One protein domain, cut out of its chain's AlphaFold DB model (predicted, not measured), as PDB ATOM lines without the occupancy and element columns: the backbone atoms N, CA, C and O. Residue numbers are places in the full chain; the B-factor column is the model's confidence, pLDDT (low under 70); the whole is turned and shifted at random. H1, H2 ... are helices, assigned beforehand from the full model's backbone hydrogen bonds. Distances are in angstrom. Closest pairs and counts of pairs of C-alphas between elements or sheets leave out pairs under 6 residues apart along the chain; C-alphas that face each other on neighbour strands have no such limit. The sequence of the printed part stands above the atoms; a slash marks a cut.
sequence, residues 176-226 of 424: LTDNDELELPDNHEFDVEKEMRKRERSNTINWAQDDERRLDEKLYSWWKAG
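AT A GLANCE: This is residues 176 to 226 of the 424 residues of an uncharacterized protein of Aspergillus tanneri (UniProt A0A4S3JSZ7). Start at residue 176 and you meet a long stretch, residues 176 to 191, that loops out on the side of H1 away from H2, and then two helices, H2 folding back past H1 at a slant after a tight link. Residues 178 to 183 and 186 to 191 of that first stretch stick out. The printed part has 51 residues with two named helices, H1 then H2, and no named strand; its class is all helix. It is only just loose, close to compact, with a radius of gyration of the C-alphas of 12.0 A, and flat, spanning 33 by 28 by 14 A.

HOW THE PARTS SIT: Read on from residue 191 into H1, residues 192 to 203, and then look for H2, residues 209 to 224. The two touch, and their closest C-alphas are those of Arg 197 and Leu 215, 7.0 A apart. H2 touches H1 with residues 215 to 219 alone. Their lines stand at a steep tilt of 45 degrees, and they run opposite ways. Their centres are 11.0 A apart. Along the backbone, every O i to N i+4 pair of H2 is within hydrogen-bond range; in H1 it is 7 of 8.

IN THESE COORDINATES: Find the first C-alpha, Leu 176, at (123.616, 139.180, 145.652). H1 begins at C-alpha 192, at (126.542, 128.971, 144.976), and runs 16.8 A to C-alpha 203. After five residues H2 begins at C-alpha 209; from there it runs 22.6 A to C-alpha 224, at (122.210, 120.142, 135.017).

THE WHOLE: The two C-alphas farthest apart are those of Asp 186 and Gln 209, 33.4 A. The printed part has no cut. Look for low confidence, pLDDT under 70, in residues 176 to 182 and residue 186; the mean of the printed part is 80.9.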
ATOM      1  N   LEU A 176     124.354 138.105 144.996       67.06
ATOM      2  CA  LEU A 176     123.616 139.180 145.652       67.06
ATOM      3  C   LEU A 176     124.510 139.822 146.720       67.06
ATOM      4  O   LEU A 176     124.645 139.321 147.844       67.06
ATOM      5  N   THR A 177     125.131 140.942 146.356       66.38
ATOM      6  CA  THR A 177     125.911 141.745 147.304       66.38
ATOM      7  C   THR A 177     125.010 142.281 148.422       66.38
ATOM      8  O   THR A 177     123.791 142.367 148.275       66.38
ATOM      9  N   ASP A 178     125.592 142.669 149.561       63.41
ATOM     10  CA  ASP A 178     124.836 143.219 150.704       63.41
ATOM     11  C   ASP A 178     124.103 144.542 150.381       63.41
ATOM     12  O   ASP A 178     123.318 145.032 151.192       63.41
ATOM     13  N   ASN A 179     124.325 145.093 149.184       58.97
ATOM     14  CA  ASN A 179     123.660 146.278 148.650       58.97
ATOM     15  C   ASN A 179     122.422 145.949 147.788       58.97
ATOM     16  O   ASN A 179     121.907 146.846 147.125       58.97
ATOM     17  N   ASP A 180     121.951 144.693 147.764       62.31
ATOM     18  CA  ASP A 180     120.866 144.206 146.884       62.31
ATOM     19  C   ASP A 180     121.167 144.356 145.374       62.31
ATOM     20  O   ASP A 180     120.285 144.201 144.522       62.31
ATOM     21  N   GLU A 181     122.425 144.617 145.010       66.00
ATOM     22  CA  GLU A 181     122.871 144.710 143.624       66.00
ATOM     23  C   GLU A 181     123.415 143.360 143.148       66.00
ATOM     24  O   GLU A 181     124.166 142.669 143.846       66.00
ATOM     25  N   LEU A 182     122.977 142.978 141.947       69.62
ATOM     26  CA  LEU A 182     123.328 141.723 141.303       69.62
ATOM     27  C   LEU A 182     124.601 141.928 140.475       69.62
ATOM     28  O   LEU A 182     124.544 142.534 139.402       69.62
ATOM     29  N   GLU A 183     125.727 141.414 140.958       72.06
ATOM     30  CA  GLU A 183     127.026 141.561 140.297       72.06
ATOM     31  C   GLU A 183     127.554 140.217 139.790       72.06
ATOM     32  O   GLU A 183     127.302 139.157 140.372       72.06
ATOM     33  N   LEU A 184     128.267 140.276 138.663       74.25
ATOM     34  CA  LEU A 184     129.047 139.160 138.147       74.25
ATOM     35  C   LEU A 184     130.389 139.155 138.893       74.25
ATOM     36  O   LEU A 184     131.106 140.151 138.806       74.25
ATOM     37  N   PRO A 185     130.739 138.084 139.619       73.12
ATOM     38  CA  PRO A 185     131.998 138.041 140.352       73.12
ATOM     39  C   PRO A 185     133.193 138.058 139.398       73.12
ATOM     40  O   PRO A 185     133.301 137.199 138.527       73.12
ATOM     41  N   ASP A 186     134.130 138.989 139.607       68.00
ATOM     42  CA  ASP A 186     135.409 139.007 138.876       68.00
ATOM     43  C   ASP A 186     136.264 137.763 139.188       68.00
ATOM     44  O   ASP A 186     137.071 137.320 138.368       68.00
ATOM     45  N   ASN A 187     136.073 137.183 140.378       70.38
ATOM     46  CA  ASN A 187     136.801 136.022 140.873       70.38
ATOM     47  C   ASN A 187     135.838 134.866 141.175       70.38
ATOM     48  O   ASN A 187     134.763 135.066 141.733       70.38
ATOM     49  N   HIS A 188     136.276 133.631 140.925       75.25
ATOM     50  CA  HIS A 188     135.520 132.402 141.213       75.25
ATOM     51  C   HIS A 188     135.460 132.054 142.720       75.25
ATOM     52  O   HIS A 188     135.268 130.899 143.089       75.25
ATOM     53  N   GLU A 189     135.657 133.018 143.620       79.94
ATOM     54  CA  GLU A 189     135.686 132.816 145.074       79.94
ATOM     55  C   GLU A 189     134.288 132.995 145.677       79.94
ATOM     56  O   GLU A 189     134.026 133.913 146.448       79.94
ATOM     57  N   PHE A 190     133.360 132.129 145.279       81.62
ATOM     58  CA  PHE A 190     132.001 132.134 145.806       81.62
ATOM     59  C   PHE A 190     131.466 130.726 146.013       81.62
ATOM     60  O   PHE A 190     131.972 129.768 145.432       81.62
ATOM     61  N   ASP A 191     130.431 130.638 146.843       84.88
ATOM     62  CA  ASP A 191     129.694 129.417 147.142       84.88
ATOM     63  C   ASP A 191     128.238 129.600 146.682       84.88
ATOM     64  O   ASP A 191     127.464 130.362 147.274       84.88
ATOM     65  N   VAL A 192     127.878 128.910 145.595       85.94
ATOM     66  CA  VAL A 192     126.542 128.971 144.976       85.94
ATOM     67  C   VAL A 192     125.453 128.537 145.944       85.94
ATOM     68  O   VAL A 192     124.381 129.140 145.973       85.94
ATOM     69  N   GLU A 193     125.709 127.506 146.745       86.56
ATOM     70  CA  GLU A 193     124.736 126.965 147.686       86.56
ATOM     71  C   GLU A 193     124.397 128.010 148.748       86.56
ATOM     72  O   GLU A 193     123.226 128.261 149.046       86.56
ATOM     73  N   LYS A 194     125.421 128.675 149.289       86.12
ATOM     74  CA  LYS A 194     125.258 129.729 150.291       86.12
ATOM     75  C   LYS A 194     124.536 130.950 149.733       86.12
ATOM     76  O   LYS A 194     123.652 131.473 150.409       86.12
ATOM     77  N   GLU A 195     124.865 131.373 148.517       85.62
ATOM     78  CA  GLU A 195     124.224 132.520 147.868       85.62
ATOM     79  C   GLU A 195     122.773 132.224 147.461       85.62
ATOM     80  O   GLU A 195     121.868 133.014 147.746       85.62
ATOM     81  N   MET A 196     122.495 131.045 146.892       86.81
ATOM     82  CA  MET A 196     121.120 130.606 146.635       86.81
ATOM     83  C   MET A 196     120.322 130.482 147.935       86.81
ATOM     84  O   MET A 196     119.180 130.939 148.005       86.81
ATOM     85  N   ARG A 197     120.931 129.946 148.998       87.56
ATOM     86  CA  ARG A 197     120.304 129.861 150.321       87.56
ATOM     87  C   ARG A 197     120.045 131.241 150.915       87.56
ATOM     88  O   ARG A 197     118.986 131.447 151.501       87.56
ATOM     89  N   LYS A 198     120.967 132.196 150.757       86.19
ATOM     90  CA  LYS A 198     120.794 133.595 151.184       86.19
ATOM     91  C   LYS A 198     119.589 134.223 150.476       86.19
ATOM     92  O   LYS A 198     118.743 134.812 151.145       86.19
ATOM     93  N   ARG A 199     119.455 134.003 149.165       81.94
ATOM     94  CA  ARG A 199     118.341 134.506 148.342       81.94
ATOM     95  C   ARG A 199     116.987 133.886 148.693       81.94
ATOM     96  O   ARG A 199     115.963 134.568 148.675       81.94
ATOM     97  N   GLU A 200     116.956 132.599 149.022       83.06
ATOM     98  CA  GLU A 200     115.717 131.959 149.478       83.06
ATOM     99  C   GLU A 200     115.361 132.408 150.903       83.06
ATOM    100  O   GLU A 200     114.206 132.741 151.161       83.06
ATOM    101  N   ARG A 201     116.348 132.553 151.803       80.31
ATOM    102  CA  ARG A 201     116.138 133.080 153.165       80.31
ATOM    103  C   ARG A 201     115.648 134.523 153.193       80.31
ATOM    104  O   ARG A 201     114.877 134.866 154.081       80.31
ATOM    105  N   SER A 202     116.042 135.366 152.235       76.88
ATOM    106  CA  SER A 202     115.469 136.716 152.128       76.88
ATOM    107  C   SER A 202     113.982 136.695 151.758       76.88
ATOM    108  O   SER A 202     113.267 137.651 152.046       76.88
ATOM    109  N   ASN A 203     113.501 135.611 151.143       76.38
ATOM    110  CA  ASN A 203     112.104 135.447 150.749       76.38
ATOM    111  C   ASN A 203     111.268 134.704 151.814       76.38
ATOM    112  O   ASN A 203     110.077 134.973 151.968       76.38
ATOM    113  N   THR A 204     111.874 133.782 152.572       76.00
ATOM    114  CA  THR A 204     111.192 132.952 153.581       76.00
ATOM    115  C   THR A 204     111.707 133.221 154.996       76.00
ATOM    116  O   THR A 204     112.876 132.991 155.290       76.00
ATOM    117  N   ILE A 205     110.815 133.622 155.906       74.06
ATOM    118  CA  ILE A 205     111.162 133.928 157.310       74.06
ATOM    119  C   ILE A 205     111.492 132.659 158.120       74.06
ATOM    120  O   ILE A 205     112.358 132.696 158.991       74.06
ATOM    121  N   ASN A 206     110.840 131.530 157.823       79.69
ATOM    122  CA  ASN A 206     111.052 130.258 158.515       79.69
ATOM    123  C   ASN A 206     111.614 129.228 157.537       79.69
ATOM    124  O   ASN A 206     110.926 128.853 156.596       79.69
ATOM    125  N   TRP A 207     112.838 128.768 157.787       81.00
ATOM    126  CA  TRP A 207     113.502 127.751 156.973       81.00
ATOM    127  C   TRP A 207     113.042 126.352 157.397       81.00
ATOM    128  O   TRP A 207     113.428 125.871 158.465       81.00
ATOM    129  N   ALA A 208     112.185 125.716 156.596       85.75
ATOM    130  CA  ALA A 208     111.705 124.359 156.851       85.75
ATOM    131  C   ALA A 208     112.467 123.311 156.018       85.75
ATOM    132  O   ALA A 208     113.145 123.628 155.045       85.75
ATOM    133  N   GLN A 209     112.310 122.028 156.362       83.69
ATOM    134  CA  GLN A 209     112.905 120.917 155.602       83.69
ATOM    135  C   GLN A 209     112.427 120.870 154.138       83.69
ATOM    136  O   GLN A 209     113.167 120.439 153.258       83.69
ATOM    137  N   ASP A 210     111.206 121.332 153.865       85.38
ATOM    138  CA  ASP A 210     110.686 121.430 152.499       85.38
ATOM    139  C   ASP A 210     111.366 122.545 151.690       85.38
ATOM    140  O   ASP A 210     111.489 122.424 150.471       85.38
ATOM    141  N   ASP A 211     111.844 123.607 152.345       87.31
ATOM    142  CA  ASP A 211     112.593 124.675 151.680       87.31
ATOM    143  C   ASP A 211     114.021 124.227 151.347       87.31
ATOM    144  O   ASP A 211     114.522 124.570 150.278       87.31
ATOM    145  N   GLU A 212     114.623 123.363 152.175       87.19
ATOM    146  CA  GLU A 212     115.897 122.704 151.846       87.19
ATOM    147  C   GLU A 212     115.757 121.836 150.588       87.19
ATOM    148  O   GLU A 212     116.541 121.967 149.658       87.19
ATOM    149  N   ARG A 213     114.688 121.034 150.481       89.38
ATOM    150  CA  ARG A 213     114.438 120.220 149.275       89.38
ATOM    151  C   ARG A 213     114.260 121.066 148.016       89.38
ATOM    152  O   ARG A 213     114.726 120.695 146.945       89.38
ATOM    153  N   ARG A 214     113.581 122.210 148.127       89.19
ATOM    154  CA  ARG A 214     113.411 123.148 147.004       89.19
ATOM    155  C   ARG A 214     114.730 123.795 146.601       89.19
ATOM    156  O   ARG A 214     114.940 124.048 145.415       89.19
ATOM    157  N   LEU A 215     115.587 124.094 147.573       90.19
ATOM    158  CA  LEU A 215     116.942 124.565 147.324       90.19
ATOM    159  C   LEU A 215     117.755 123.476 146.608       90.19
ATOM    160  O   LEU A 215     118.325 123.768 145.560       90.19
ATOM    161  N   ASP A 216     117.705 122.228 147.073       90.25
ATOM    162  CA  ASP A 216     118.377 121.086 146.438       90.25
ATOM    163  C   ASP A 216     117.922 120.878 144.986       90.25
ATOM    164  O   ASP A 216     118.741 120.694 144.088       90.25
ATOM    165  N   GLU A 217     116.618 120.972 144.709       93.25
ATOM    166  CA  GLU A 217     116.087 120.885 143.343       93.25
ATOM    167  C   GLU A 217     116.607 122.017 142.442       93.25
ATOM    168  O   GLU A 217     116.944 121.780 141.275       93.25
ATOM    169  N   LYS A 218     116.709 123.244 142.969       90.94
ATOM    170  CA  LYS A 218     117.270 124.398 142.249       90.94
ATOM    171  C   LYS A 218     118.757 124.211 141.977       90.94
ATOM    172  O   LYS A 218     119.178 124.397 140.837       90.94
ATOM    173  N   LEU A 219     119.518 123.775 142.972       90.00
ATOM    174  CA  LEU A 219     120.938 123.450 142.855       90.00
ATOM    175  C   LEU A 219     121.177 122.346 141.826       90.00
ATOM    176  O   LEU A 219     122.009 122.490 140.933       90.00
ATOM    177  N   TYR A 220     120.374 121.285 141.864       89.38
ATOM    178  CA  TYR A 220     120.447 120.216 140.878       89.38
ATOM    179  C   TYR A 220     120.086 120.704 139.471       89.38
ATOM    180  O   TYR A 220     120.718 120.318 138.487       89.38
ATOM    181  N   SER A 221     119.086 121.579 139.342       90.69
ATOM    182  CA  SER A 221     118.740 122.185 138.052       90.69
ATOM    183  C   SER A 221     119.858 123.083 137.506       90.69
ATOM    184  O   SER A 221     120.122 123.046 136.307       90.69
ATOM    185  N   TRP A 222     120.547 123.816 138.385       88.38
ATOM    186  CA  TRP A 222     121.703 124.651 138.060       88.38
ATOM    187  C   TRP A 222     122.887 123.809 137.591       88.38
ATOM    188  O   TRP A 222     123.468 124.077 136.541       88.38
ATOM    189  N   TRP A 223     123.179 122.727 138.311       87.25
ATOM    190  CA  TRP A 223     124.195 121.759 137.916       87.25
ATOM    191  C   TRP A 223     123.886 121.123 136.555       87.25
ATOM    192  O   TRP A 223     124.741 121.132 135.672       87.25
ATOM    193  N   LYS A 224     122.643 120.674 136.326       87.38
ATOM    194  CA  LYS A 224     122.210 120.142 135.017       87.38
ATOM    195  C   LYS A 224     122.343 121.153 133.880       87.38
ATOM    196  O   LYS A 224     122.528 120.752 132.735       87.38
ATOM    197  N   ALA A 225     122.204 122.443 134.176       86.25
ATOM    198  CA  ALA A 225     122.352 123.507 133.193       86.25
ATOM    199  C   ALA A 225     123.826 123.825 132.866       86.25
ATOM    200  O   ALA A 225     124.075 124.639 131.981       86.25
ATOM    201  N   GLY A 226     124.794 123.199 133.548       84.50
ATOM    202  CA  GLY A 226     126.216 123.512 133.393       84.50
ATOM    203  C   GLY A 226     126.610 124.820 134.080       84.50
ATOM    204  O   GLY A 226     127.498 125.529 133.611       84.50
TER     205      GLY A 226